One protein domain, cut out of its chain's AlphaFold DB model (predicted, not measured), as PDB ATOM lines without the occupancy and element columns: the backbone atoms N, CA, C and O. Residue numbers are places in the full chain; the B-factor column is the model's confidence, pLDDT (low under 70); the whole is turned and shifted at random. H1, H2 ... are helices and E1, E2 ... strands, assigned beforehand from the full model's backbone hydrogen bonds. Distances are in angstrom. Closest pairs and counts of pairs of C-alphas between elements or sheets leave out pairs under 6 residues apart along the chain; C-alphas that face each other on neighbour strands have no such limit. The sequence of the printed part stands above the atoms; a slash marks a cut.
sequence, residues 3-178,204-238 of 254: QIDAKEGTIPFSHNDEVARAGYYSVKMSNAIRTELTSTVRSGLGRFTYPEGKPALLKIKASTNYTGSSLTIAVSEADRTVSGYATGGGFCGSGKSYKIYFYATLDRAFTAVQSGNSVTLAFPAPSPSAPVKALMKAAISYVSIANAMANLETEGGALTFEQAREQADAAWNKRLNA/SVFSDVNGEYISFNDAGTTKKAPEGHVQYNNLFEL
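AT A GLANCE: This is residues 3 to 178 and 204 to 238 of the 254 residues of the protein "Glycosyl hydrolase family 92" of Phyllobacterium sp. YR620 (UniProt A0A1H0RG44). A long, twisted and curled sheet of eight strands has two helices, H1 and H2, packed on one face, and a small sheet of three strands, E5, E10 and E9, partly face to face with it on the other. A small hairpin, E12 and E13, lies beyond the end of E11, at one end of the longest axis. The printed part has 211 residues with two named helices and thirteen named strands, in the order E1 to E11, H1, H2, E12, E13. The large sheet runs E1, E2, E3, E4, E11, E8, E7, E6, antiparallel throughout, and the class is mixed, helices and strands. The whole is compact, with a radius of gyration of the C-alphas of 18.3 A, and spans 55 by 45 by 34 A.

HOW THE PARTS SIT: E1, residues 13 to 21, bends by 75 degrees at residue 16 and is an edge strand of the large sheet. With E2, residues 24 to 29, E3, residues 34 to 39, and E4, residues 43 to 49, it forms a meander, each strand the antiparallel neighbour of the one before. N 19 and O 26 of the hairpin E1 and E2 are 2.8 A apart, within hydrogen-bond range, as are N 36 and O 47 of the hairpin E3 and E4, at 2.9 A. E5, residues 57 to 60, belongs to the small sheet. E6, residues 71 to 76, is the other edge strand of the large sheet, and with E7, residues 81 to 89, and E8, residues 97 to 106, it forms a second meander; N 74 and O 83 are 2.8 A apart, and N 98 and O 88 are 2.8 A apart. E9, residues 111 to 115, and E10, residues 118 to 122, are a hairpin, with N 113 and O 120 within hydrogen-bond range at 2.9 A; E5 and E10 are antiparallel neighbours, with N 58 and O 121 within hydrogen-bond range at 2.8 A. The two sheets form a sandwich, two sheets face to face, with best planes 21 degrees apart; the closest C-alphas of E6 and E10 are those of Ile 73 and Val 119, 7.7 A apart. E11, residues 133 to 141, is an inner strand between E4 and E8, with N 44 and O 138 at 2.8 A and N 105 and O 137 at 2.8 A. H1, residues 145 to 155, and H2, residues 161 to 176, are on the same face of the large sheet, in two layers, helices on one face of a sheet. H1 lies over E11 and E8 at a height over the sheet of 7.7 A, and the closest C-alphas of H1 and E11 are those of Ala 148 and Ser 141, 4.8 A apart. H2 lies over E3 at a height of 7.5 A, slantwise to the strands at 51 degrees to E3 on the local plane. H1 and H2 are apart, and in both every O i to N i+4 pair is within hydrogen-bond range. E12, residues 212 to 214, is only just apart from E11, at 8.2 A; with E13, residues 222 to 224, it forms a hairpin, N 213 and O 223 being 2.9 A apart.

IN THESE COORDINATES: E1 begins at C-alpha 13, (41.934, 28.881, 12.064), and is 17.5 A long. E8, the longest strand by residues, measures 29.6 A, E11 27.0 A, E7 26.3 A and E4 20.2 A. H1 is 15.5 A long, and H2, 22.4 A long, ends at C-alpha 176, (48.469, 15.395, 37.454). E13 ends at C-alpha 224, (31.695, -8.429, 30.690).

THE WHOLE: The C-alphas farthest apart are those of Ser 129 and Asp 218, 56.5 A. Residues 179 to 203 are not printed, and C-alphas 178 and 204 are 18.5 A apart across the cut. Of the links that are printed whole, none is long. Residues 225 to 238 hold no named element, but residues 232 to 233 pair with 204 to 205, antiparallel. The mean pLDDT of the printed part is 90.5; residues 62 to 70, 91 to 93, 217 to 219 and 234 to 238 are under 70.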
ATOM      1  N   GLN A   3      29.353  24.301  10.166       95.62
ATOM      2  CA  GLN A   3      29.492  25.005   8.883       95.62
ATOM      3  C   GLN A   3      28.441  26.122   8.751       95.62
ATOM      4  O   GLN A   3      27.359  26.019   9.336       95.62
ATOM      5  N   ILE A   4      28.742  27.155   7.960       94.81
ATOM      6  CA  ILE A   4      27.782  28.196   7.543       94.81
ATOM      7  C   ILE A   4      27.303  28.027   6.091       94.81
ATOM      8  O   ILE A   4      26.356  28.692   5.676       94.81
ATOM      9  N   ASP A   5      27.922  27.123   5.328       92.19
ATOM     10  CA  ASP A   5      27.501  26.703   3.987       92.19
ATOM     11  C   ASP A   5      27.640  25.171   3.866       92.19
ATOM     12  O   ASP A   5      28.627  24.576   4.297       92.19
ATOM     13  N   ALA A   6      26.653  24.496   3.271       86.31
ATOM     14  CA  ALA A   6      26.686  23.046   3.072       86.31
ATOM     15  C   ALA A   6      27.833  22.586   2.147       86.31
ATOM     16  O   ALA A   6      28.248  21.423   2.206       86.31
ATOM     17  N   LYS A   7      28.347  23.487   1.300       85.62
ATOM     18  CA  LYS A   7      29.491  23.258   0.404       85.62
ATOM     19  C   LYS A   7      30.834  23.636   1.033       85.62
ATOM     20  O   LYS A   7      31.866  23.485   0.383       85.62
ATOM     21  N   GLU A   8      30.835  24.125   2.272       83.50
ATOM     22  CA  GLU A   8      32.045  24.588   2.946       83.50
ATOM     23  C   GLU A   8      33.025  23.422   3.165       83.50
ATOM     24  O   GLU A   8      32.657  22.358   3.668       83.50
ATOM     25  N   GLY A   9      34.273  23.608   2.734       79.94
ATOM     26  CA  GLY A   9      35.341  22.620   2.867       79.94
ATOM     27  C   GLY A   9      36.084  22.745   4.197       79.94
ATOM     28  O   GLY A   9      35.484  22.897   5.260       79.94
ATOM     29  N   THR A  10      37.412  22.680   4.138       87.00
ATOM     30  CA  THR A  10      38.283  22.964   5.284       87.00
ATOM     31  C   THR A  10      38.187  24.441   5.661       87.00
ATOM     32  O   THR A  10      38.362  25.304   4.801       87.00
ATOM     33  N   ILE A  11      37.955  24.734   6.942       92.31
ATOM     34  CA  ILE A  11      37.875  26.106   7.453       92.31
ATOM     35  C   ILE A  11      39.187  26.428   8.190       92.31
ATOM     36  O   ILE A  11      39.511  25.737   9.159       92.31
ATOM     37  N   PRO A  12      39.960  27.440   7.757       95.69
ATOM     38  CA  PRO A  12      41.175  27.856   8.455       95.69
ATOM     39  C   PRO A  12      40.906  28.351   9.883       95.69
ATOM     40  O   PRO A  12      39.837  28.884  10.186       95.69
ATOM     41  N   PHE A  13      41.916  28.253  10.743       97.06
ATOM     42  CA  PHE A  13      41.934  28.881  12.064       97.06
ATOM     43  C   PHE A  13      43.343  29.404  12.383       97.06
ATOM     44  O   PHE A  13      44.301  29.094  11.676       97.06
ATOM     45  N   SER A  14      43.454  30.216  13.436       97.88
ATOM     46  CA  SER A  14      44.720  30.724  13.970       97.88
ATOM     47  C   SER A  14      44.942  30.177  15.376       97.88
ATOM     48  O   SER A  14      43.999  30.133  16.163       97.88
ATOM     49  N   HIS A  15      46.186  29.845  15.732       97.88
ATOM     50  CA  HIS A  15      46.534  29.466  17.109       97.88
ATOM     51  C   HIS A  15      46.299  30.606  18.118       97.88
ATOM     52  O   HIS A  15      46.110  30.344  19.300       97.88
ATOM     53  N   ASN A  16      46.232  31.866  17.664       98.00
ATOM     54  CA  ASN A  16      45.851  32.997  18.525       98.00
ATOM     55  C   ASN A  16      44.376  32.934  18.968       98.00
ATOM     56  O   ASN A  16      44.000  33.562  19.953       98.00
ATOM     57  N   ASP A  17      43.552  32.192  18.228       98.00
ATOM     58  CA  ASP A  17      42.120  31.994  18.453       98.00
ATOM     59  C   ASP A  17      41.810  30.573  18.972       98.00
ATOM     60  O   ASP A  17      40.661  30.117  18.926       98.00
ATOM     61  N   GLU A  18      42.833  29.865  19.454       98.56
ATOM     62  CA  GLU A  18      42.765  28.489  19.934       98.56
ATOM     63  C   GLU A  18      43.179  28.399  21.407       98.56
ATOM     64  O   GLU A  18      44.139  29.020  21.857       98.56
ATOM     65  N   VAL A  19      42.447  27.593  22.174       98.44
ATOM     66  CA  VAL A  19      42.747  27.285  23.570       98.44
ATOM     67  C   VAL A  19      42.666  25.779  23.768       98.44
ATOM     68  O   VAL A  19      41.614  25.177  23.566       98.44
ATOM     69  N   ALA A  20      43.758  25.183  24.242       97.50
ATOM     70  CA  ALA A  20      43.819  23.779  24.627       97.50
ATOM     71  C   ALA A  20      44.309  23.646  26.075       97.50
ATOM     72  O   ALA A  20      45.313  24.239  26.466       97.50
ATOM     73  N   ARG A  21      43.591  22.857  26.873       96.19
ATOM     74  CA  ARG A  21      43.962  22.458  28.237       96.19
ATOM     75  C   ARG A  21      43.448  21.048  28.507       96.19
ATOM     76  O   ARG A  21      42.586  20.553  27.783       96.19
ATOM     77  N   ALA A  22      43.960  20.396  29.544       96.31
ATOM     78  CA  ALA A  22      43.513  19.054  29.897       96.31
ATOM     79  C   ALA A  22      41.986  19.044  30.125       96.31
ATOM     80  O   ALA A  22      41.466  19.803  30.938       96.31
ATOM     81  N   GLY A  23      41.262  18.239  29.341       96.38
ATOM     82  CA  GLY A  23      39.799  18.145  29.408       96.38
ATOM     83  C   GLY A  23      39.005  19.240  28.681       96.38
ATOM     84  O   GLY A  23      37.783  19.184  28.709       96.38
ATOM     85  N   TYR A  24      39.631  20.218  28.010       98.56
ATOM     86  CA  TYR A  24      38.898  21.238  27.246       98.56
ATOM     87  C   TYR A  24      39.666  21.753  26.033       98.56
ATOM     88  O   TYR A  24      40.844  22.101  26.112       98.56
ATOM     89  N   TYR A  25      38.940  21.913  24.933       98.69
ATOM     90  CA  TYR A  25      39.438  22.521  23.710       98.69
ATOM     91  C   TYR A  25      38.464  23.582  23.197       98.69
ATOM     92  O   TYR A  25      37.250  23.380  23.236       98.69
ATOM     93  N   SER A  26      38.978  24.697  22.686       98.62
ATOM     94  CA  SER A  26      38.192  25.701  21.977       98.62
ATOM     95  C   SER A  26      38.962  26.289  20.811       98.62
ATOM     96  O   SER A  26      40.155  26.545  20.918       98.62
ATOM     97  N   VAL A  27      38.254  26.556  19.719       98.56
ATOM     98  CA  VAL A  27      38.800  27.261  18.564       98.56
ATOM     99  C   VAL A  27      37.741  28.166  17.951       98.56
ATOM    100  O   VAL A  27      36.573  27.781  17.821       98.56
ATOM    101  N   LYS A  28      38.142  29.379  17.566       98.31
ATOM    102  CA  LYS A  28      37.365  30.231  16.664       98.31
ATOM    103  C   LYS A  28      37.960  30.133  15.259       98.31
ATOM    104  O   LYS A  28      39.130  30.422  15.039       98.31
ATOM    105  N   MET A  29      37.138  29.701  14.312       97.12
ATOM    106  CA  MET A  29      37.520  29.550  12.910       97.12
ATOM    107  C   MET A  29      37.407  30.882  12.152       97.12
ATOM    108  O   MET A  29      36.739  31.816  12.605       97.12
ATOM    109  N   SER A  30      38.027  30.971  10.972       96.50
ATOM    110  CA  SER A  30      38.045  32.186  10.139       96.50
ATOM    111  C   SER A  30      36.657  32.650   9.684       96.50
ATOM    112  O   SER A  30      36.447  33.840   9.465       96.50
ATOM    113  N   ASN A  31      35.684  31.738   9.610       95.44
ATOM    114  CA  ASN A  31      34.277  32.041   9.330       95.44
ATOM    115  C   ASN A  31      33.471  32.449  10.583       95.44
ATOM    116  O   ASN A  31      32.243  32.485  10.550       95.44
ATOM    117  N   ALA A  32      34.162  32.753  11.685       96.31
ATOM    118  CA  ALA A  32      33.621  33.185  12.969       96.31
ATOM    119  C   ALA A  32      32.794  32.149  13.752       96.31
ATOM    120  O   ALA A  32      32.282  32.490  14.821       96.31
ATOM    121  N   ILE A  33      32.718  30.889  13.310       97.56
ATOM    122  CA  ILE A  33      32.191  29.818  14.162       97.56
ATOM    123  C   ILE A  33      33.161  29.592  15.330       97.56
ATOM    124  O   ILE A  33      34.370  29.454  15.135       97.56
ATOM    125  N   ARG A  34      32.626  29.499  16.551       98.44
ATOM    126  CA  ARG A  34      33.363  29.008  17.720       98.44
ATOM    127  C   ARG A  34      32.934  27.585  18.051       98.44
ATOM    128  O   ARG A  34      31.746  27.327  18.242       98.44
ATOM    129  N   THR A  35      33.911  26.699  18.172       98.44
ATOM    130  CA  THR A  35      33.732  25.322  18.636       98.44
ATOM    131  C   THR A  35      34.370  25.171  20.004       98.44
ATOM    132  O   THR A  35      35.477  25.657  20.231       98.44
ATOM    133  N   GLU A  36      33.684  24.489  20.910       98.75
ATOM    134  CA  GLU A  36      34.201  24.123  22.224       98.75
ATOM    135  C   GLU A  36      33.898  22.651  22.496       98.75
ATOM    136  O   GLU A  36      32.788  22.192  22.223       98.75
ATOM    137  N   LEU A  37      34.872  21.919  23.030       98.81
ATOM    138  CA  LEU A  37      34.800  20.484  23.277       98.81
ATOM    139  C   LEU A  37      35.248  20.172  24.710       98.81
ATOM    140  O   LEU A  37      36.213  20.754  25.205       98.81
ATOM    141  N   THR A  38      34.559  19.232  25.349       98.75
ATOM    142  CA  THR A  38      34.926  18.610  26.633       98.75
ATOM    143  C   THR A  38      34.470  17.147  26.635       98.75
ATOM    144  O   THR A  38      33.741  16.728  25.731       98.75
ATOM    145  N   SER A  39      34.873  16.357  27.628       97.44
ATOM    146  CA  SER A  39      34.551  14.927  27.696       97.44
ATOM    147  C   SER A  39      34.288  14.418  29.113       97.44
ATOM    148  O   SER A  39      34.803  14.957  30.088       97.44
ATOM    149  N   THR A  40      33.514  13.339  29.199       97.12
ATOM    150  CA  THR A  40      33.471  12.402  30.330       97.12
ATOM    151  C   THR A  40      34.345  11.183  29.996       97.12
ATOM    152  O   THR A  40      35.184  11.253  29.098       97.12
ATOM    153  N   VAL A  41      34.173  10.059  30.700       95.56
ATOM    154  CA  VAL A  41      34.941   8.830  30.438       95.56
ATOM    155  C   VAL A  41      34.602   8.227  29.066       95.56
ATOM    156  O   VAL A  41      35.505   7.800  28.351       95.56
ATOM    157  N   ARG A  42      33.319   8.197  28.686       96.94
ATOM    158  CA  ARG A  42      32.797   7.543  27.467       96.94
ATOM    159  C   ARG A  42      31.940   8.451  26.589       96.94
ATOM    160  O   ARG A  42      31.453   8.017  25.541       96.94
ATOM    161  N   SER A  43      31.731   9.697  27.008       97.12
ATOM    162  CA  SER A  43      30.947  10.684  26.269       97.12
ATOM    163  C   SER A  43      31.724  11.979  26.036       97.12
ATOM    164  O   SER A  43      32.664  12.311  26.753       97.12
ATOM    165  N   GLY A  44      31.341  12.715  25.002       97.81
ATOM    166  CA  GLY A  44      31.873  14.016  24.633       97.81
ATOM    167  C   GLY A  44      30.750  15.030  24.475       97.81
ATOM    168  O   GLY A  44      29.653  14.700  24.020       97.81
ATOM    169  N   LEU A  45      31.029  16.277  24.839       98.62
ATOM    170  CA  LEU A  45      30.117  17.398  24.653       98.62
ATOM    171  C   LEU A  45      30.772  18.413  23.719       98.62
ATOM    172  O   LEU A  45      31.889  18.863  23.963       98.62
ATOM    173  N   GLY A  46      30.059  18.773  22.654       98.50
ATOM    174  CA  GLY A  46      30.474  19.763  21.671       98.50
ATOM    175  C   GLY A  46      29.497  20.925  21.618       98.50
ATOM    176  O   GLY A  46      28.298  20.727  21.431       98.50
ATOM    177  N   ARG A  47      30.008  22.142  21.778       98.56
ATOM    178  CA  ARG A  47      29.238  23.382  21.748       98.56
ATOM    179  C   ARG A  47      29.681  24.220  20.560       98.56
ATOM    180  O   ARG A  47      30.855  24.556  20.436       98.56
ATOM    181  N   PHE A  48      28.733  24.551  19.695       98.31
ATOM    182  CA  PHE A  48      28.974  25.254  18.440       98.31
ATOM    183  C   PHE A  48      28.217  26.575  18.461       98.31
ATOM    184  O   PHE A  48      26.997  26.585  18.606       98.31
ATOM    185  N   THR A  49      28.940  27.686  18.348       97.88
ATOM    186  CA  THR A  49      28.369  29.035  18.288       97.88
ATOM    187  C   THR A  49      28.588  29.593  16.891       97.88
ATOM    188  O   THR A  49      29.731  29.723  16.454       97.88
ATOM    189  N   TYR A  50      27.498  29.899  16.199       97.19
ATOM    190  CA  TYR A  50      27.485  30.373  14.820       97.19
ATOM    191  C   TYR A  50      27.329  31.898  14.773       97.19
ATOM    192  O   TYR A  50      26.655  32.464  15.642       97.19
ATOM    193  N   PRO A  51      27.924  32.573  13.774       94.38
ATOM    194  CA  PRO A  51      27.719  34.003  13.571       94.38
ATOM    195  C   PRO A  51      26.257  34.328  13.228       94.38
ATOM    196  O   PRO A  51      25.549  33.531  12.610       94.38
ATOM    197  N   GLU A  52      25.818  35.519  13.623       92.19
ATOM    198  CA  GLU A  52      24.487  36.052  13.318       92.19
ATOM    199  C   GLU A  52      24.248  36.153  11.801       92.19
ATOM    200  O   GLU A  52      25.171  36.398  11.021       92.19
ATOM    201  N   GLY A  53      22.999  35.943  11.370       91.12
ATOM    202  CA  GLY A  53      22.601  36.082   9.966       91.12
ATOM    203  C   GLY A  53      23.190  35.027   9.021       91.12
ATOM    204  O   GLY A  53      23.063  35.158   7.801       91.12
ATOM    205  N   LYS A  54      23.841  33.983   9.547       93.25
ATOM    206  CA  LYS A  54      24.365  32.857   8.768       93.25
ATOM    207  C   LYS A  54      23.591  31.567   9.056       93.25
ATOM    208  O   LYS A  54      23.076  31.397  10.162       93.25
ATOM    209  N   PRO A  55      23.530  30.631   8.090       94.69
ATOM    210  CA  PRO A  55      23.064  29.278   8.362       94.69
ATOM    211  C   PRO A  55      23.871  28.624   9.489       94.69
ATOM    212  O   PRO A  55      25.079  28.826   9.601       94.69
ATOM    213  N   ALA A  56      23.203  27.809  10.302       97.06
ATOM    214  CA  ALA A  56      23.833  27.037  11.362       97.06
ATOM    215  C   ALA A  56      23.733  25.548  11.040       97.06
ATOM    216  O   ALA A  56      22.698  24.921  11.274       97.06
ATOM    217  N   LEU A  57      24.800  24.996  10.463       97.31
ATOM    218  CA  LEU A  57      24.843  23.615   9.996       97.31
ATOM    219  C   LEU A  57      25.835  22.791  10.816       97.31
ATOM    220  O   LEU A  57      26.908  23.276  11.177       97.31
ATOM    221  N   LEU A  58      25.516  21.529  11.087       96.69
ATOM    222  CA  LEU A  58      26.434  20.559  11.676       96.69
ATOM    223  C   LEU A  58      26.450  19.286  10.838       96.69
ATOM    224  O   LEU A  58      25.504  18.504  10.844       96.69
ATOM    225  N   LYS A  59      27.565  19.052  10.146       93.94
ATOM    226  CA  LYS A  59      27.794  17.826   9.386       93.94
ATOM    227  C   LYS A  59      28.417  16.748  10.261       93.94
ATOM    228  O   LYS A  59      29.498  16.944  10.825       93.94
ATOM    229  N   ILE A  60      27.764  15.599  10.339       90.69
ATOM    230  CA  ILE A  60      28.248  14.394  11.008       90.69
ATOM    231  C   ILE A  60      28.677  13.404   9.928       90.69
ATOM    232  O   ILE A  60      27.884  12.975   9.090       90.69
ATOM    233  N   LYS A  61      29.964  13.059   9.948       84.31
ATOM    234  CA  LYS A  61      30.582  12.071   9.065       84.31
ATOM    235  C   LYS A  61      31.455  11.169   9.927       84.31
ATOM    236  O   LYS A  61      32.567  11.545  10.271       84.31
ATOM    237  N   ALA A  62      30.939  10.001  10.287       68.81
ATOM    238  CA  ALA A  62      31.637   9.038  11.139       68.81
ATOM    239  C   ALA A  62      32.420   7.961  10.348       68.81
ATOM    240  O   ALA A  62      32.956   7.039  10.945       68.81
ATOM    241  N   SER A  63      32.538   8.083   9.014       64.56
ATOM    242  CA  SER A  63      33.281   7.138   8.152       64.56
ATOM    243  C   SER A  63      34.635   7.635   7.623       64.56
ATOM    244  O   SER A  63      35.133   7.120   6.618       64.56
ATOM    245  N   THR A  64      35.241   8.663   8.218       62.34
ATOM    246  CA  THR A  64      36.611   9.064   7.851       62.34
ATOM    247  C   THR A  64      37.617   8.131   8.519       62.34
ATOM    248  O   THR A  64      38.211   8.481   9.531       62.34
ATOM    249  N   ASN A  65      37.775   6.931   7.959       62.06
ATOM    250  CA  ASN A  65      38.754   5.934   8.394       62.06
ATOM    251  C   ASN A  65      39.822   5.718   7.317       62.06
ATOM    252  O   ASN A  65      39.530   5.819   6.125       62.06
ATOM    253  N   TYR A  66      41.039   5.368   7.746       51.91
ATOM    254  CA  TYR A  66      42.200   5.131   6.874       51.91
ATOM    255  C   TYR A  66      41.973   3.998   5.854       51.91
ATOM    256  O   TYR A  66      42.569   3.988   4.784       51.91
ATOM    257  N   THR A  67      41.087   3.054   6.174       55.41
ATOM    258  CA  THR A  67      40.856   1.814   5.417       55.41
ATOM    259  C   THR A  67      39.559   1.815   4.604       55.41
ATOM    260  O   THR A  67      39.226   0.813   3.977       55.41
ATOM    261  N   GLY A  68      38.842   2.947   4.570       55.28
ATOM    262  CA  GLY A  68      37.501   3.034   3.992       55.28
ATOM    263  C   GLY A  68      36.451   2.410   4.915       55.28
ATOM    264  O   GLY A  68      36.689   1.404   5.572       55.28
ATOM    265  N   SER A  69      35.280   3.034   5.036       61.84
ATOM    266  CA  SER A  69      34.229   2.505   5.913       61.84
ATOM    267  C   SER A  69      32.829   2.852   5.432       61.84
ATOM    268  O   SER A  69      32.597   3.912   4.843       61.84
ATOM    269  N   SER A  70      31.893   1.943   5.705       67.44
ATOM    270  CA  SER A  70      30.460   2.210   5.653       67.44
ATOM    271  C   SER A  70      30.009   2.819   6.981       67.44
ATOM    272  O   SER A  70      30.476   2.433   8.058       67.44
ATOM    273  N   LEU A  71      29.116   3.798   6.884       76.50
ATOM    274  CA  LEU A  71      28.445   4.416   8.017       76.50
ATOM    275  C   LEU A  71      26.956   4.137   7.890       76.50
ATOM    276  O   LEU A  71      26.367   4.398   6.845       76.50
ATOM    277  N   THR A  72      26.352   3.655   8.966       86.94
ATOM    278  CA  THR A  72      24.898   3.587   9.102       86.94
ATOM    279  C   THR A  72      24.471   4.683  10.068       86.94
ATOM    280  O   THR A  72      25.047   4.772  11.151       86.94
ATOM    281  N   ILE A  73      23.499   5.518   9.681       90.19
ATOM    282  CA  ILE A  73      22.960   6.604  10.516       90.19
ATOM    283  C   ILE A  73      21.437   6.502  10.573       90.19
ATOM    284  O   ILE A  73      20.783   6.453   9.533       90.19
ATOM    285  N   ALA A  74      20.892   6.566  11.781       94.44
ATOM    286  CA  ALA A  74      19.494   6.853  12.053       94.44
ATOM    287  C   ALA A  74      19.372   8.251  12.680       94.44
ATOM    288  O   ALA A  74      20.221   8.667  13.471       94.44
ATOM    289  N   VAL A  75      18.324   8.982  12.308       96.75
ATOM    290  CA  VAL A  75      18.038  10.332  12.807       96.75
ATOM    291  C   VAL A  75      16.597  10.370  13.293       96.75
ATOM    292  O   VAL A  75      15.705   9.946  12.563       96.75
ATOM    293  N   SER A  76      16.373  10.910  14.488       97.94
ATOM    294  CA  SER A  76      15.043  11.299  14.961       97.94
ATOM    295  C   SER A  76      15.044  12.799  15.232       97.94
ATOM    296  O   SER A  76      15.659  13.264  16.192       97.94
ATOM    297  N   GLU A  77      14.374  13.575  14.377       98.00
ATOM    298  CA  GLU A  77      14.202  15.022  14.585       98.00
ATOM    299  C   GLU A  77      13.302  15.308  15.797       98.00
ATOM    300  O   GLU A  77      13.548  16.263  16.536       98.00
ATOM    301  N   ALA A  78      12.304  14.447  16.038       97.81
ATOM    302  CA  ALA A  78      11.375  14.557  17.161       97.81
ATOM    303  C   ALA A  78      12.087  14.372  18.509       97.81
ATOM    304  O   ALA A  78      11.939  15.205  19.404       97.81
ATOM    305  N   ASP A  79      12.926  13.338  18.615       97.81
ATOM    306  CA  ASP A  79      13.681  13.047  19.841       97.81
ATOM    307  C   ASP A  79      14.994  13.839  19.920       97.81
ATOM    308  O   ASP A  79      15.683  13.817  20.937       97.81
ATOM    309  N   ARG A  80      15.353  14.545  18.840       98.12
ATOM    310  CA  ARG A  80      16.616  15.278  18.667       98.12
ATOM    311  C   ARG A  80      17.841  14.380  18.813       98.12
ATOM    312  O   ARG A  80      18.821  14.744  19.469       98.12
ATOM    313  N   THR A  81      17.794  13.216  18.173       98.25
ATOM    314  CA  THR A  81      18.850  12.206  18.265       98.25
ATOM    315  C   THR A  81      19.449  11.857  16.911       98.25
ATOM    316  O   THR A  81      18.790  11.892  15.870       98.25
ATOM    317  N   VAL A  82      20.731  11.495  16.938       97.06
ATOM    318  CA  VAL A  82      21.440  10.872  15.819       97.06
ATOM    319  C   VAL A  82      22.200   9.675  16.367       97.06
ATOM    320  O   VAL A  82      22.980   9.810  17.307       97.06
ATOM    321  N   SER A  83      21.996   8.502  15.788       96.44
ATOM    322  CA  SER A  83      22.661   7.273  16.219       96.44
ATOM    323  C   SER A  83      23.140   6.468  15.025       96.44
ATOM    324  O   SER A  83      22.760   6.728  13.882       96.44
ATOM    325  N   GLY A  84      24.015   5.501  15.269       93.31
ATOM    326  CA  GLY A  84      24.544   4.699  14.184       93.31
ATOM    327  C   GLY A  84      25.797   3.936  14.547       93.31
ATOM    328  O   GLY A  84      26.144   3.786  15.717       93.31
ATOM    329  N   TYR A  85      26.488   3.459  13.518       90.38
ATOM    330  CA  TYR A  85      27.805   2.862  13.674       90.38
ATOM    331  C   TYR A  85      28.661   3.035  12.428       90.38
ATOM    332  O   TYR A  85      28.164   3.026  11.299       90.38
ATOM    333  N   ALA A  86      29.965   3.133  12.651       87.25
ATOM    334  CA  ALA A  86      30.978   3.028  11.615       87.25
ATOM    335  C   ALA A  86      31.712   1.693  11.752       87.25
ATOM    336  O   ALA A  86      31.967   1.228  12.863       87.25
ATOM    337  N   THR A  87      32.063   1.084  10.622       83.44
ATOM    338  CA  THR A  87      32.910  -0.118  10.614       83.44
ATOM    339  C   THR A  87      34.368   0.297  10.439       83.44
ATOM    340  O   THR A  87      34.717   0.874   9.414       83.44
ATOM    341  N   GLY A  88      35.207   0.034  11.437       77.50
ATOM    342  CA  GLY A  88      36.662   0.165  11.375       77.50
ATOM    343  C   GLY A  88      37.340  -1.197  11.199       77.50
ATOM    344  O   GLY A  88      36.685  -2.239  11.226       77.50
ATOM    345  N   GLY A  89      38.659  -1.204  11.010       76.69
ATOM    346  CA  GLY A  89      39.437  -2.427  10.784       76.69
ATOM    347  C   GLY A  89      40.420  -2.294   9.633       76.69
ATOM    348  O   GLY A  89      40.623  -1.192   9.128       76.69
ATOM    349  N   GLY A  90      41.042  -3.394   9.213       71.12
ATOM    350  CA  GLY A  90      41.939  -3.373   8.049       71.12
ATOM    351  C   GLY A  90      43.330  -2.786   8.308       71.12
ATOM    352  O   GLY A  90      44.129  -2.675   7.380       71.12
ATOM    353  N   PHE A  91      43.629  -2.368   9.543       69.31
ATOM    354  CA  PHE A  91      44.908  -1.734   9.873       69.31
ATOM    355  C   PHE A  91      46.073  -2.694   9.594       69.31
ATOM    356  O   PHE A  91      45.976  -3.881   9.916       69.31
ATOM    357  N   CYS A  92      47.133  -2.197   8.945       67.62
ATOM    358  CA  CYS A  92      48.279  -2.986   8.467       67.62
ATOM    359  C   CYS A  92      47.896  -4.255   7.674       67.62
ATOM    360  O   CYS A  92      48.594  -5.262   7.740       67.62
ATOM    361  N   GLY A  93      46.776  -4.232   6.943       69.19
ATOM    362  CA  GLY A  93      46.312  -5.379   6.155       69.19
ATOM    363  C   GLY A  93      45.644  -6.486   6.977       69.19
ATOM    364  O   GLY A  93      45.375  -7.557   6.438       69.19
ATOM    365  N   SER A  94      45.350  -6.260   8.266       73.12
ATOM    366  CA  SER A  94      44.619  -7.248   9.062       73.12
ATOM    367  C   SER A  94      43.213  -7.473   8.492       73.12
ATOM    368  O   SER A  94      42.490  -6.526   8.198       73.12
ATOM    369  N   GLY A  95      42.769  -8.725   8.393       73.31
ATOM    370  CA  GLY A  95      41.394  -9.048   7.981       73.31
ATOM    371  C   GLY A  95      40.332  -8.763   9.052       73.31
ATOM    372  O   GLY A  95      39.185  -9.177   8.903       73.31
ATOM    373  N   LYS A  96      40.703  -8.130  10.172       76.62
ATOM    374  CA  LYS A  96      39.809  -7.896  11.308       76.62
ATOM    375  C   LYS A  96      39.057  -6.583  11.117       76.62
ATOM    376  O   LYS A  96      39.659  -5.552  10.816       76.62
ATOM    377  N   SER A  97      37.748  -6.625  11.343       79.31
ATOM    378  CA  SER A  97      36.877  -5.456  11.406       79.31
ATOM    379  C   SER A  97      36.183  -5.370  12.760       79.31
ATOM    380  O   SER A  97      36.005  -6.369  13.455       79.31
ATOM    381  N   TYR A  98      35.824  -4.156  13.147       80.75
ATOM    382  CA  TYR A  98      35.067  -3.862  14.355       80.75
ATOM    383  C   TYR A  98      34.081  -2.735  14.066       80.75
ATOM    384  O   TYR A  98      34.257  -1.959  13.127       80.75
ATOM    385  N   LYS A  99      33.030  -2.632  14.876       86.56
ATOM    386  CA  LYS A  99      32.081  -1.522  14.804       86.56
ATOM    387  C   LYS A  99      32.316  -0.580  15.973       86.56
ATOM    388  O   LYS A  99      32.550  -1.027  17.091       86.56
ATOM    389  N   ILE A 100      32.245   0.716  15.699       89.44
ATOM    390  CA  ILE A 100      32.086   1.741  16.727       89.44
ATOM    391  C   ILE A 100      30.674   2.276  16.575       89.44
ATOM    392  O   ILE A 100      30.336   2.881  15.555       89.44
ATOM    393  N   TYR A 101      29.855   2.017  17.583       93.75
ATOM    394  CA  TYR A 101      28.502   2.522  17.709       93.75
ATOM    395  C   TYR A 101      28.533   3.892  18.373       93.75
ATOM    396  O   TYR A 101      29.379   4.150  19.230       93.75
ATOM    397  N   PHE A 102      27.607   4.763  17.995       95.31
ATOM    398  CA  PHE A 102      27.447   6.066  18.620       95.31
ATOM    399  C   PHE A 102      25.974   6.400  18.836       95.31
ATOM    400  O   PHE A 102      25.093   5.969  18.086       95.31
ATOM    401  N   TYR A 103      25.735   7.219  19.853       97.94
ATOM    402  CA  TYR A 103      24.450   7.839  20.137       97.94
ATOM    403  C   TYR A 103      24.688   9.295  20.526       97.94
ATOM    404  O   TYR A 103      25.538   9.577  21.372       97.94
ATOM    405  N   ALA A 104      23.973  10.216  19.886       97.94
ATOM    406  CA  ALA A 104      24.096  11.647  20.104       97.94
ATOM    407  C   ALA A 104      22.733  12.313  20.311       97.94
ATOM    408  O   ALA A 104      21.753  11.949  19.666       97.94
ATOM    409  N   THR A 105      22.707  13.324  21.178       98.50
ATOM    410  CA  THR A 105      21.549  14.175  21.488       98.50
ATOM    411  C   THR A 105      21.877  15.636  21.199       98.50
ATOM    412  O   THR A 105      23.033  16.058  21.333       98.50
ATOM    413  N   LEU A 106      20.869  16.407  20.789       98.25
ATOM    414  CA  LEU A 106      20.972  17.838  20.507       98.25
ATOM    415  C   LEU A 106      20.050  18.630  21.444       98.25
ATOM    416  O   LEU A 106      18.905  18.250  21.685       98.25
ATOM    417  N   ASP A 107      20.521  19.776  21.933       97.00
ATOM    418  CA  ASP A 107      19.756  20.643  22.844       97.00
ATOM    419  C   ASP A 107      18.625  21.432  22.167       97.00
ATOM    420  O   ASP A 107      17.763  22.005  22.835       97.00
ATOM    421  N   ARG A 108      18.588  21.441  20.835       95.56
ATOM    422  CA  ARG A 108      17.640  22.224  20.043       95.56
ATOM    423  C   ARG A 108      17.097  21.448  18.852       95.56
ATOM    424  O   ARG A 108      17.711  20.490  18.388       95.56
ATOM    425  N   ALA A 109      15.940  21.892  18.366       97.19
ATOM    426  CA  ALA A 109      15.337  21.358  17.150       97.19
ATOM    427  C   ALA A 109      16.283  21.531  15.953       97.19
ATOM    428  O   ALA A 109      17.034  22.509  15.885       97.19
ATOM    429  N   PHE A 110      16.223  20.594  15.015       98.00
ATOM    430  CA  PHE A 110      16.963  20.627  13.761       98.00
ATOM    431  C   PHE A 110      16.160  19.932  12.664       98.00
ATOM    432  O   PHE A 110      15.306  19.102  12.966       98.00
ATOM    433  N   THR A 111      16.482  20.235  11.410       98.19
ATOM    434  CA  THR A 111      16.139  19.378  10.268       98.19
ATOM    435  C   THR A 111      17.384  18.647   9.785       98.19
ATOM    436  O   THR A 111      18.504  19.134   9.964       98.19
ATOM    437  N   ALA A 112      17.218  17.466   9.201       96.88
ATOM    438  CA  ALA A 112      18.325  16.632   8.765       96.88
ATOM    439  C   ALA A 112      18.255  16.312   7.272       96.88
ATOM    440  O   ALA A 112      17.228  15.906   6.737       96.88
ATOM    441  N   VAL A 113      19.402  16.423   6.603       95.38
ATOM    442  CA  VAL A 113      19.583  15.961   5.226       95.38
ATOM    443  C   VAL A 113      20.680  14.909   5.212       95.38
ATOM    444  O   VAL A 113      21.837  15.195   5.528       95.38
ATOM    445  N   GLN A 114      20.319  13.678   4.851       90.69
ATOM    446  CA  GLN A 114      21.277  12.595   4.649       90.69
ATOM    447  C   GLN A 114      21.823  12.628   3.217       90.69
ATOM    448  O   GLN A 114      21.081  12.789   2.251       90.69
ATOM    449  N   SER A 115      23.139  12.478   3.078       87.81
ATOM    450  CA  SER A 115      23.821  12.420   1.787       87.81
ATOM    451  C   SER A 115      25.028  11.489   1.879       87.81
ATOM    452  O   SER A 115      26.014  11.787   2.566       87.81
ATOM    453  N   GLY A 116      24.931  10.339   1.205       83.75
ATOM    454  CA  GLY A 116      25.922   9.266   1.288       83.75
ATOM    455  C   GLY A 116      26.198   8.866   2.741       83.75
ATOM    456  O   GLY A 116      25.277   8.660   3.525       83.75
ATOM    457  N   ASN A 117      27.475   8.836   3.124       80.88
ATOM    458  CA  ASN A 117      27.915   8.491   4.483       80.88
ATOM    459  C   ASN A 117      27.999   9.722   5.403       80.88
ATOM    460  O   ASN A 117      28.939   9.868   6.189       80.88
ATOM    461  N   SER A 118      27.066  10.662   5.270       87.88
ATOM    462  CA  SER A 118      26.982  11.817   6.158       87.88
ATOM    463  C   SER A 118      25.550  12.281   6.355       87.88
ATOM    464  O   SER A 118      24.701  12.107   5.482       87.88
ATOM    465  N   VAL A 119      25.308  12.913   7.496       92.31
ATOM    466  CA  VAL A 119      24.095  13.686   7.754       92.31
ATOM    467  C   VAL A 119      24.491  15.124   8.057       92.31
ATOM    468  O   VAL A 119      25.447  15.364   8.797       92.31
ATOM    469  N   THR A 120      23.772  16.079   7.481       95.69
ATOM    470  CA  THR A 120      23.883  17.495   7.828       95.69
ATOM    471  C   THR A 120      22.639  17.901   8.597       95.69
ATOM    472  O   THR A 120      21.530  17.763   8.088       95.69
ATOM    473  N   LEU A 121      22.836  18.396   9.816       97.62
ATOM    474  CA  LEU A 121      21.788  18.970  10.651       97.62
ATOM    475  C   LEU A 121      21.741  20.479  10.413       97.62
ATOM    476  O   LEU A 121      22.795  21.117  10.411       97.62
ATOM    477  N   ALA A 122      20.554  21.045  10.235       97.75
ATOM    478  CA  ALA A 122      20.335  22.481  10.139       97.75
ATOM    479  C   ALA A 122      19.541  22.968  11.353       97.75
ATOM    480  O   ALA A 122      18.450  22.476  11.635       97.75
ATOM    481  N   PHE A 123      20.089  23.945  12.073       97.38
ATOM    482  CA  PHE A 123      19.464  24.505  13.264       97.38
ATOM    483  C   PHE A 123      18.732  25.808  12.919       97.38
ATOM    484  O   PHE A 123      19.371  26.751  12.442       97.38
ATOM    485  N   PRO A 124      17.420  25.915  13.189       93.88
ATOM    486  CA  PRO A 124      16.696  27.157  12.986       93.88
ATOM    487  C   PRO A 124      17.189  28.233  13.963       93.88
ATOM    488  O   PRO A 124      17.410  27.977  15.160       93.88
ATOM    489  N   ALA A 125      17.350  29.449  13.439       90.25
ATOM    490  CA  ALA A 125      17.647  30.622  14.246       90.25
ATOM    491  C   ALA A 125      16.438  30.971  15.130       90.25
ATOM    492  O   ALA A 125      15.303  30.902  14.659       90.25
ATOM    493  N   PRO A 126      16.648  31.344  16.406       85.06
ATOM    494  CA  PRO A 126      15.541  31.712  17.285       85.06
ATOM    495  C   PRO A 126      14.936  33.075  16.909       85.06
ATOM    496  O   PRO A 126      13.774  33.331  17.203       85.06
ATOM    497  N   SER A 127      15.709  33.941  16.248       85.31
ATOM    498  CA  SER A 127      15.250  35.168  15.587       85.31
ATOM    499  C   SER A 127      16.270  35.590  14.513       85.31
ATOM    500  O   SER A 127      17.392  35.070  14.531       85.31
ATOM    501  N   PRO A 128      15.932  36.516  13.591       79.75
ATOM    502  CA  PRO A 128      16.837  36.942  12.516       79.75
ATOM    503  C   PRO A 128      18.193  37.483  12.989       79.75
ATOM    504  O   PRO A 128      19.182  37.324  12.279       79.75
ATOM    505  N   SER A 129      18.236  38.085  14.181       82.25
ATOM    506  CA  SER A 129      19.423  38.737  14.745       82.25
ATOM    507  C   SER A 129      20.045  38.002  15.938       82.25
ATOM    508  O   SER A 129      20.917  38.524  16.629       82.25
ATOM    509  N   ALA A 130      19.603  36.778  16.227       84.62
ATOM    510  CA  ALA A 130      20.164  36.003  17.326       84.62
ATOM    511  C   ALA A 130      21.193  34.983  16.812       84.62
ATOM    512  O   ALA A 130      20.874  34.200  15.910       84.62
ATOM    513  N   PRO A 131      22.398  34.912  17.410       87.56
ATOM    514  CA  PRO A 131      23.347  33.860  17.083       87.56
ATOM    515  C   PRO A 131      22.773  32.490  17.457       87.56
ATOM    516  O   PRO A 131      22.095  32.315  18.477       87.56
ATOM    517  N   VAL A 132      23.073  31.485  16.639       96.50
ATOM    518  CA  VAL A 132      22.718  30.100  16.946       96.50
ATOM    519  C   VAL A 132      23.811  29.489  17.808       96.50
ATOM    520  O   VAL A 132      24.993  29.554  17.483       96.50
ATOM    521  N   LYS A 133      23.403  28.853  18.903       96.75
ATOM    522  CA  LYS A 133      24.265  28.033  19.750       96.75
ATOM    523  C   LYS A 133      23.668  26.637  19.845       96.75
ATOM    524  O   LYS A 133      22.510  26.514  20.236       96.75
ATOM    525  N   ALA A 134      24.417  25.620  19.443       97.81
ATOM    526  CA  ALA A 134      23.987  24.226  19.486       97.81
ATOM    527  C   ALA A 134      24.914  23.432  20.407       97.81
ATOM    528  O   ALA A 134      26.139  23.514  20.268       97.81
ATOM    529  N   LEU A 135      24.338  22.670  21.332       98.44
ATOM    530  CA  LEU A 135      25.048  21.695  22.150       98.44
ATOM    531  C   LEU A 135      24.704  20.293  21.647       98.44
ATOM    532  O   LEU A 135      23.543  19.891  21.637       98.44
ATOM    533  N   MET A 136      25.736  19.548  21.270       98.50
ATOM    534  CA  MET A 136      25.652  18.123  20.993       98.50
ATOM    535  C   MET A 136      26.339  17.358  22.114       98.50
ATOM    536  O   MET A 136      27.468  17.680  22.483       98.50
ATOM    537  N   LYS A 137      25.689  16.314  22.615       98.56
ATOM    538  CA  LYS A 137      26.318  15.335  23.502       98.56
ATOM    539  C   LYS A 137      26.334  13.998  22.792       98.56
ATOM    540  O   LYS A 137      25.306  13.613  22.247       98.56
ATOM    541  N   ALA A 138      27.462  13.308  22.782       97.88
ATOM    542  CA  ALA A 138      27.602  12.035  22.091       97.88
ATOM    543  C   ALA A 138      28.400  11.047  22.932       97.88
ATOM    544  O   ALA A 138      29.371  11.433  23.570       97.88
ATOM    545  N   ALA A 139      28.027   9.777  22.899       98.00
ATOM    546  CA  ALA A 139      28.814   8.695  23.474       98.00
ATOM    547  C   ALA A 139      29.058   7.604  22.437       98.00
ATOM    548  O   ALA A 139      28.335   7.503  21.438       98.00
ATOM    549  N   ILE A 140      30.090   6.805  22.688       95.38
ATOM    550  CA  ILE A 140      30.473   5.674  21.844       95.38
ATOM    551  C   ILE A 140      30.379   4.359  22.613       95.38
ATOM    552  O   ILE A 140      30.417   4.348  23.841       95.38
ATOM    553  N   SER A 141      30.272   3.257  21.878       95.75
ATOM    554  CA  SER A 141      30.393   1.889  22.386       95.75
ATOM    555  C   SER A 141      30.991   0.998  21.301       95.75
ATOM    556  O   SER A 141      30.741   1.191  20.109       95.75
ATOM    557  N   TYR A 142      31.760  -0.008  21.705       92.25
ATOM    558  CA  TYR A 142      32.233  -1.061  20.802       92.25
ATOM    559  C   TYR A 142      31.241  -2.230  20.678       92.25
ATOM    560  O   TYR A 142      31.451  -3.124  19.863       92.25
ATOM    561  N   VAL A 143      30.161  -2.225  21.466       95.12
ATOM    562  CA  VAL A 143      29.209  -3.335  21.592       95.12
ATOM    563  C   VAL A 143      27.889  -3.024  20.888       95.12
ATOM    564  O   VAL A 143      27.428  -3.828  20.077       95.12
ATOM    565  N   SER A 144      27.250  -1.883  21.181       96.25
ATOM    566  CA  SER A 144      25.924  -1.574  20.625       96.25
ATOM    567  C   SER A 144      25.516  -0.097  20.726       96.25
ATOM    568  O   SER A 144      26.074   0.676  21.505       96.25
ATOM    569  N   ILE A 145      24.477   0.300  19.974       97.75
ATOM    570  CA  ILE A 145      23.833   1.623  20.125       97.75
ATOM    571  C   ILE A 145      23.206   1.769  21.518       97.75
ATOM    572  O   ILE A 145      23.296   2.841  22.110       97.75
ATOM    573  N   ALA A 146      22.605   0.702  22.056       98.50
ATOM    574  CA  ALA A 146      21.986   0.721  23.380       98.50
ATOM    575  C   ALA A 146      23.015   1.015  24.483       98.50
ATOM    576  O   ALA A 146      22.758   1.830  25.365       98.50
ATOM    577  N   ASN A 147      24.213   0.436  24.385       98.50
ATOM    578  CA  ASN A 147      25.287   0.729  25.329       98.50
ATOM    579  C   ASN A 147      25.838   2.146  25.148       98.50
ATOM    580  O   ASN A 147      26.104   2.816  26.140       98.50
ATOM    581  N   ALA A 148      25.959   2.644  23.911       98.31
ATOM    582  CA  ALA A 148      26.327   4.042  23.680       98.31
ATOM    583  C   ALA A 148      25.305   5.004  24.318       98.31
ATOM    584  O   ALA A 148      25.690   5.983  24.951       98.31
ATOM    585  N   MET A 149      24.008   4.707  24.213       98.56
ATOM    586  CA  MET A 149      22.951   5.471  24.881       98.56
ATOM    587  C   MET A 149      23.098   5.423  26.410       98.56
ATOM    588  O   MET A 149      23.157   6.475  27.040       98.56
ATOM    589  N   ALA A 150      23.275   4.233  26.995       98.62
ATOM    590  CA  ALA A 150      23.472   4.065  28.438       98.62
ATOM    591  C   ALA A 150      24.736   4.777  28.960       98.62
ATOM    592  O   ALA A 150      24.707   5.388  30.032       98.62
ATOM    593  N   ASN A 151      25.834   4.752  28.194       98.50
ATOM    594  CA  ASN A 151      27.052   5.511  28.486       98.50
ATOM    595  C   ASN A 151      26.745   7.013  28.558       98.50
ATOM    596  O   ASN A 151      27.168   7.689  29.498       98.50
ATOM    597  N   LEU A 152      25.992   7.537  27.580       98.31
ATOM    598  CA  LEU A 152      25.621   8.947  27.563       98.31
ATOM    599  C   LEU A 152      24.729   9.300  28.753       98.31
ATOM    600  O   LEU A 152      25.032  10.261  29.451       98.31
ATOM    601  N   GLU A 153      23.663   8.543  29.001       97.88
ATOM    602  CA  GLU A 153      22.706   8.798  30.086       97.88
ATOM    603  C   GLU A 153      23.372   8.796  31.463       97.88
ATOM    604  O   GLU A 153      23.102   9.679  32.276       97.88
ATOM    605  N   THR A 154      24.287   7.850  31.689       97.69
ATOM    606  CA  THR A 154      24.985   7.684  32.971       97.69
ATOM    607  C   THR A 154      25.989   8.804  33.234       97.69
ATOM    608  O   THR A 154      26.100   9.278  34.361       97.69
ATOM    609  N   GLU A 155      26.745   9.224  32.216       95.94
ATOM    610  CA  GLU A 155      27.902  10.099  32.427       95.94
ATOM    611  C   GLU A 155      27.674  11.552  32.001       95.94
ATOM    612  O   GLU A 155      28.116  12.466  32.690       95.94
ATOM    613  N   GLY A 156      27.023  11.792  30.859       90.69
ATOM    614  CA  GLY A 156      26.943  13.118  30.226       90.69
ATOM    615  C   GLY A 156      25.524  13.668  30.048       90.69
ATOM    616  O   GLY A 156      25.340  14.865  29.798       90.69
ATOM    617  N   GLY A 157      24.504  12.818  30.182       90.12
ATOM    618  CA  GLY A 157      23.115  13.100  29.822       90.12
ATOM    619  C   GLY A 157      22.533  14.279  30.594       90.12
ATOM    620  O   GLY A 157      21.992  15.203  29.986       90.12
ATOM    621  N   ALA A 158      22.754  14.319  31.908       95.44
ATOM    622  CA  ALA A 158      22.283  15.399  32.779       95.44
ATOM    623  C   ALA A 158      23.230  16.616  32.845       95.44
ATOM    624  O   ALA A 158      22.822  17.682  33.298       95.44
ATOM    625  N   LEU A 159      24.481  16.492  32.388       97.38
ATOM    626  CA  LEU A 159      25.485  17.546  32.568       97.38
ATOM    627  C   LEU A 159      25.258  18.739  31.637       97.38
ATOM    628  O   LEU A 159      25.042  18.591  30.434       97.38
ATOM    629  N   THR A 160      25.401  19.951  32.159       98.25
ATOM    630  CA  THR A 160      25.680  21.116  31.314       98.25
ATOM    631  C   THR A 160      27.100  21.028  30.750       98.25
ATOM    632  O   THR A 160      27.955  20.308  31.268       98.25
ATOM    633  N   PHE A 161      27.384  21.801  29.697       98.44
ATOM    634  CA  PHE A 161      28.739  21.876  29.144       98.44
ATOM    635  C   PHE A 161      29.773  22.313  30.198       98.44
ATOM    636  O   PHE A 161      30.862  21.751  30.257       98.44
ATOM    637  N   GLU A 162      29.425  23.287  31.046       98.38
ATOM    638  CA  GLU A 162      30.344  23.787  32.074       98.38
ATOM    639  C   GLU A 162      30.585  22.757  33.177       98.38
ATOM    640  O   GLU A 162      31.733  22.537  33.541       98.38
ATOM    641  N   GLN A 163      29.550  22.036  33.619       98.44
ATOM    642  CA  GLN A 163      29.722  20.944  34.583       98.44
ATOM    643  C   GLN A 163      30.623  19.834  34.033       98.44
ATOM    644  O   GLN A 163      31.503  19.357  34.742       98.44
ATOM    645  N   ALA A 164      30.450  19.438  32.767       98.25
ATOM    646  CA  ALA A 164      31.330  18.448  32.146       98.25
ATOM    647  C   ALA A 164      32.779  18.955  32.038       98.25
ATOM    648  O   ALA A 164      33.716  18.194  32.267       98.25
ATOM    649  N   ARG A 165      32.975  20.243  31.727       98.25
ATOM    650  CA  ARG A 165      34.296  20.889  31.692       98.25
ATOM    651  C   ARG A 165      34.964  20.912  33.066       98.25
ATOM    652  O   ARG A 165      36.142  20.593  33.167       98.25
ATOM    653  N   GLU A 166      34.228  21.282  34.105       98.44
ATOM    654  CA  GLU A 166      34.723  21.323  35.486       98.44
ATOM    655  C   GLU A 166      35.054  19.925  36.011       98.44
ATOM    656  O   GLU A 166      36.091  19.736  36.641       98.44
ATOM    657  N   GLN A 167      34.229  18.922  35.700       98.25
ATOM    658  CA  GLN A 167      34.521  17.531  36.048       98.25
ATOM    659  C   GLN A 167      35.782  17.016  35.345       98.25
ATOM    660  O   GLN A 167      36.609  16.363  35.984       98.25
ATOM    661  N   ALA A 168      35.956  17.329  34.057       98.00
ATOM    662  CA  ALA A 168      37.148  16.948  33.307       98.00
ATOM    663  C   ALA A 168      38.410  17.623  33.871       98.00
ATOM    664  O   ALA A 168      39.419  16.952  34.091       98.00
ATOM    665  N   ASP A 169      38.342  18.925  34.158       97.94
ATOM    666  CA  ASP A 169      39.432  19.682  34.779       97.94
ATOM    667  C   ASP A 169      39.799  19.112  36.157       97.94
ATOM    668  O   ASP A 169      40.966  18.823  36.416       97.94
ATOM    669  N   ALA A 170      38.810  18.844  37.015       98.12
ATOM    670  CA  ALA A 170      39.035  18.259  38.333       98.12
ATOM    671  C   ALA A 170      39.663  16.855  38.251       98.12
ATOM    672  O   ALA A 170      40.582  16.540  39.014       98.12
ATOM    673  N   ALA A 171      39.211  16.017  37.313       97.06
ATOM    674  CA  ALA A 171      39.774  14.687  37.093       97.06
ATOM    675  C   ALA A 171      41.244  14.760  36.645       97.06
ATOM    676  O   ALA A 171      42.094  14.046  37.186       97.06
ATOM    677  N   TRP A 172      41.560  15.664  35.715       97.44
ATOM    678  CA  TRP A 172      42.931  15.892  35.267       97.44
ATOM    679  C   TRP A 172      43.811  16.486  36.358       97.44
ATOM    680  O   TRP A 172      44.911  15.985  36.579       97.44
ATOM    681  N   ASN A 173      43.325  17.482  37.094       96.94
ATOM    682  CA  ASN A 173      44.055  18.083  38.204       96.94
ATOM    683  C   ASN A 173      44.358  17.063  39.300       96.94
ATOM    684  O   ASN A 173      45.476  17.041  39.811       96.94
ATOM    685  N   LYS A 174      43.413  16.170  39.620       97.06
ATOM    686  CA  LYS A 174      43.655  15.047  40.533       97.06
ATOM    687  C   LYS A 174      44.743  14.116  39.997       97.06
ATOM    688  O   LYS A 174      45.611  13.697  40.757       97.06
ATOM    689  N   ARG A 175      44.705  13.782  38.704       94.56
ATOM    690  CA  ARG A 175      45.662  12.848  38.101       94.56
ATOM    691  C   ARG A 175      47.067  13.438  37.993       94.56
ATOM    692  O   ARG A 175      48.028  12.746  38.306       94.56
ATOM    693  N   LEU A 176      47.189  14.698  37.586       95.69
ATOM    694  CA  LEU A 176      48.469  15.395  37.454       95.69
ATOM    695  C   LEU A 176      49.070  15.750  38.822       95.69
ATOM    696  O   LEU A 176      50.285  15.711  38.965       95.69
ATOM    697  N   ASN A 177      48.253  15.974  39.860       95.38
ATOM    698  CA  ASN A 177      48.747  16.138  41.236       95.38
ATOM    699  C   ASN A 177      49.306  14.858  41.867       95.38
ATOM    700  O   ASN A 177      49.832  14.924  42.974       95.38
ATOM    701  N   ALA A 178      49.222  13.702  41.200       94.81
ATOM    702  CA  ALA A 178      49.825  12.474  41.715       94.81
ATOM    703  C   ALA A 178      51.349  12.597  41.904       94.81
ATOM    704  O   ALA A 178      51.916  11.868  42.710       94.81
ATOM    705  N   SER A 204      43.163   3.379  27.238       88.31
ATOM    706  CA  SER A 204      41.829   3.990  27.315       88.31
ATOM    707  C   SER A 204      40.788   3.004  27.827       88.31
ATOM    708  O   SER A 204      40.885   1.797  27.587       88.31
ATOM    709  N   VAL A 205      39.764   3.519  28.510       93.12
ATOM    710  CA  VAL A 205      38.592   2.728  28.902       93.12
ATOM    711  C   VAL A 205      37.914   2.170  27.651       93.12
ATOM    712  O   VAL A 205      37.638   2.903  26.705       93.12
ATOM    713  N   PHE A 206      37.668   0.863  27.656       92.62
ATOM    714  CA  PHE A 206      37.170   0.108  26.511       92.62
ATOM    715  C   PHE A 206      35.827  -0.580  26.781       92.62
ATOM    716  O   PHE A 206      35.054  -0.785  25.847       92.62
ATOM    717  N   SER A 207      35.530  -0.921  28.041       96.12
ATOM    718  CA  SER A 207      34.199  -1.407  28.417       96.12
ATOM    719  C   SER A 207      33.199  -0.274  28.582       96.12
ATOM    720  O   SER A 207      33.549   0.788  29.098       96.12
ATOM    721  N   ASP A 208      31.943  -0.539  28.245       98.00
ATOM    722  CA  ASP A 208      30.783   0.313  28.510       98.00
ATOM    723  C   ASP A 208      30.483   0.423  30.019       98.00
ATOM    724  O   ASP A 208      31.089  -0.267  30.846       98.00
ATOM    725  N   VAL A 209      29.553   1.305  30.405       97.50
ATOM    726  CA  VAL A 209      29.157   1.513  31.816       97.50
ATOM    727  C   VAL A 209      28.585   0.255  32.468       97.50
ATOM    728  O   VAL A 209      28.737   0.060  33.670       97.50
ATOM    729  N   ASN A 210      27.972  -0.630  31.677       96.88
ATOM    730  CA  ASN A 210      27.458  -1.920  32.137       96.88
ATOM    731  C   ASN A 210      28.556  -3.004  32.241       96.88
ATOM    732  O   ASN A 210      28.245  -4.151  32.562       96.88
ATOM    733  N   GLY A 211      29.816  -2.656  31.957       96.94
ATOM    734  CA  GLY A 211      30.976  -3.546  31.973       96.94
ATOM    735  C   GLY A 211      31.188  -4.340  30.684       96.94
ATOM    736  O   GLY A 211      32.178  -5.067  30.597       96.94
ATOM    737  N   GLU A 212      30.309  -4.235  29.687       97.00
ATOM    738  CA  GLU A 212      30.450  -4.983  28.438       97.00
ATOM    739  C   GLU A 212      31.567  -4.436  27.547       97.00
ATOM    740  O   GLU A 212      31.792  -3.231  27.473       97.00
ATOM    741  N   TYR A 213      32.274  -5.324  26.855       94.06
ATOM    742  CA  TYR A 213      33.304  -4.989  25.874       94.06
ATOM    743  C   TYR A 213      33.432  -6.096  24.823       94.06
ATOM    744  O   TYR A 213      33.053  -7.240  25.070       94.06
ATOM    745  N   ILE A 214      34.006  -5.787  23.658       90.25
ATOM    746  CA  ILE A 214      34.305  -6.803  22.635       90.25
ATOM    747  C   ILE A 214      35.659  -7.477  22.893       90.25
ATOM    748  O   ILE A 214      36.665  -6.811  23.130       90.25
ATOM    749  N   SER A 215      35.717  -8.804  22.818       83.50
ATOM    750  CA  SER A 215      36.975  -9.553  22.915       83.50
ATOM    751  C   SER A 215      37.650  -9.672  21.549       83.50
ATOM    752  O   SER A 215      37.074 -10.218  20.607       83.50
ATOM    753  N   PHE A 216      38.904  -9.226  21.444       71.50
ATOM    754  CA  PHE A 216      39.715  -9.415  20.232       71.50
ATOM    755  C   PHE A 216      40.204 -10.858  20.057       71.50
ATOM    756  O   PHE A 216      40.435 -11.290  18.926       71.50
ATOM    757  N   ASN A 217      40.316 -11.607  21.156       69.44
ATOM    758  CA  ASN A 217      40.781 -12.995  21.145       69.44
ATOM    759  C   ASN A 217      39.666 -13.958  20.715       69.44
ATOM    760  O   ASN A 217      39.921 -14.917  19.994       69.44
ATOM    761  N   ASP A 218      38.417 -13.641  21.065       67.06
ATOM    762  CA  ASP A 218      37.258 -14.507  20.833       67.06
ATOM    763  C   ASP A 218      36.383 -13.976  19.691       67.06
ATOM    764  O   ASP A 218      35.179 -13.777  19.856       67.06
ATOM    765  N   ALA A 219      37.006 -13.690  18.545       66.25
ATOM    766  CA  ALA A 219      36.335 -13.295  17.300       66.25
ATOM    767  C   ALA A 219      35.322 -12.129  17.423       66.25
ATOM    768  O   ALA A 219      34.367 -12.063  16.653       66.25
ATOM    769  N   GLY A 220      35.524 -11.195  18.357       74.62
ATOM    770  CA  GLY A 220      34.630 -10.050  18.559       74.62
ATOM    771  C   GLY A 220      33.399 -10.342  19.419       74.62
ATOM    772  O   GLY A 220      32.469  -9.540  19.421       74.62
ATOM    773  N   THR A 221      33.363 -11.464  20.146       86.00
ATOM    774  CA  THR A 221      32.273 -11.744  21.097       86.00
ATOM    775  C   THR A 221      32.232 -10.718  22.227       86.00
ATOM    776  O   THR A 221      33.269 -10.266  22.721       86.00
ATOM    777  N   THR A 222      31.021 -10.375  22.665       93.56
ATOM    778  CA  THR A 222      30.813  -9.526  23.839       93.56
ATOM    779  C   THR A 222      31.173 -10.292  25.111       93.56
ATOM    780  O   THR A 222      30.731 -11.422  25.326       93.56
ATOM    781  N   LYS A 223      31.974  -9.665  25.964       94.12
ATOM    782  CA  LYS A 223      32.337 -10.107  27.313       94.12
ATOM    783  C   LYS A 223      31.941  -9.030  28.310       94.12
ATOM    784  O   LYS A 223      31.631  -7.911  27.917       94.12
ATOM    785  N   LYS A 224      31.989  -9.358  29.599       95.44
ATOM    786  CA  LYS A 224      31.695  -8.429  30.690       95.44
ATOM    787  C   LYS A 224      32.856  -8.402  31.674       95.44
ATOM    788  O   LYS A 224      33.359  -9.457  32.058       95.44
ATOM    789  N   ALA A 225      33.306  -7.207  32.040       94.38
ATOM    790  CA  ALA A 225      34.293  -7.029  33.093       94.38
ATOM    791  C   ALA A 225      33.710  -7.499  34.441       94.38
ATOM    792  O   ALA A 225      32.503  -7.347  34.662       94.38
ATOM    793  N   PRO A 226      34.531  -8.069  35.344       94.56
ATOM    794  CA  PRO A 226      34.099  -8.363  36.705       94.56
ATOM    795  C   PRO A 226      33.543  -7.118  37.397       94.56
ATOM    796  O   PRO A 226      33.914  -5.989  37.072       94.56
ATOM    797  N   GLU A 227      32.673  -7.314  38.383       91.12
ATOM    798  CA  GLU A 227      32.139  -6.202  39.163       91.12
ATOM    799  C   GLU A 227      33.275  -5.369  39.788       91.12
ATOM    800  O   GLU A 227      34.309  -5.898  40.208       91.12
ATOM    801  N   GLY A 228      33.122  -4.043  39.763       91.19
ATOM    802  CA  GLY A 228      34.150  -3.099  40.211       91.19
ATOM    803  C   GLY A 228      35.364  -2.956  39.281       91.19
ATOM    804  O   GLY A 228      36.256  -2.168  39.587       91.19
ATOM    805  N   HIS A 229      35.411  -3.668  38.152       93.38
ATOM    806  CA  HIS A 229      36.508  -3.592  37.189       93.38
ATOM    807  C   HIS A 229      36.083  -2.899  35.891       93.38
ATOM    808  O   HIS A 229      34.928  -2.940  35.471       93.38
ATOM    809  N   VAL A 230      37.055  -2.269  35.235       94.19
ATOM    810  CA  VAL A 230      36.900  -1.619  33.930       94.19
ATOM    811  C   VAL A 230      37.882  -2.266  32.966       94.19
ATOM    812  O   VAL A 230      39.057  -2.423  33.299       94.19
ATOM    813  N   GLN A 231      37.416  -2.631  31.771       93.44
ATOM    814  CA  GLN A 231      38.313  -3.112  30.729       93.44
ATOM    815  C   GLN A 231      39.007  -1.918  30.086       93.44
ATOM    816  O   GLN A 231      38.347  -0.997  29.603       93.44
ATOM    817  N   TYR A 232      40.333  -1.971  30.026       91.19
ATOM    818  CA  TYR A 232      41.143  -1.033  29.263       91.19
ATOM    819  C   TYR A 232      41.646  -1.694  27.989       91.19
ATOM    820  O   TYR A 232      41.806  -2.916  27.916       91.19
ATOM    821  N   ASN A 233      41.914  -0.877  26.980       82.25
ATOM    822  CA  ASN A 233      42.615  -1.316  25.791       82.25
ATOM    823  C   ASN A 233      43.495  -0.188  25.254       82.25
ATOM    824  O   ASN A 233      43.241   0.992  25.500       82.25
ATOM    825  N   ASN A 234      44.522  -0.555  24.498       69.62
ATOM    826  CA  ASN A 234      45.318   0.389  23.742       69.62
ATOM    827  C   ASN A 234      45.326  -0.055  22.280       69.62
ATOM    828  O   ASN A 234      45.980  -1.028  21.921       69.62
ATOM    829  N   LEU A 235      44.559   0.638  21.434       57.22
ATOM    830  CA  LEU A 235      44.488   0.318  20.003       57.22
ATOM    831  C   LEU A 235      45.771   0.722  19.247       57.22
ATOM    832  O   LEU A 235      45.899   0.394  18.070       57.22
ATOM    833  N   PHE A 236      46.724   1.389  19.919       48.03
ATOM    834  CA  PHE A 236      48.039   1.766  19.398       48.03
ATOM    835  C   PHE A 236      49.105   1.571  20.491       48.03
ATOM    836  O   PHE A 236      49.033   2.190  21.545       48.03
ATOM    837  N   GLU A 237      50.074   0.678  20.286       40.38
ATOM    838  CA  GLU A 237      51.048   0.304  21.321       40.38
ATOM    839  C   GLU A 237      51.909   1.465  21.861       40.38
ATOM    840  O   GLU A 237      52.527   2.202  21.098       40.38
ATOM    841  N   LEU A 238      52.054   1.517  23.193       39.12
ATOM    842  CA  LEU A 238      53.183   2.110  23.928       39.12
ATOM    843  C   LEU A 238      53.474   1.229  25.163       39.12
ATOM    844  O   LEU A 238      53.229   1.604  26.308       39.12
TER     845      LEU A 238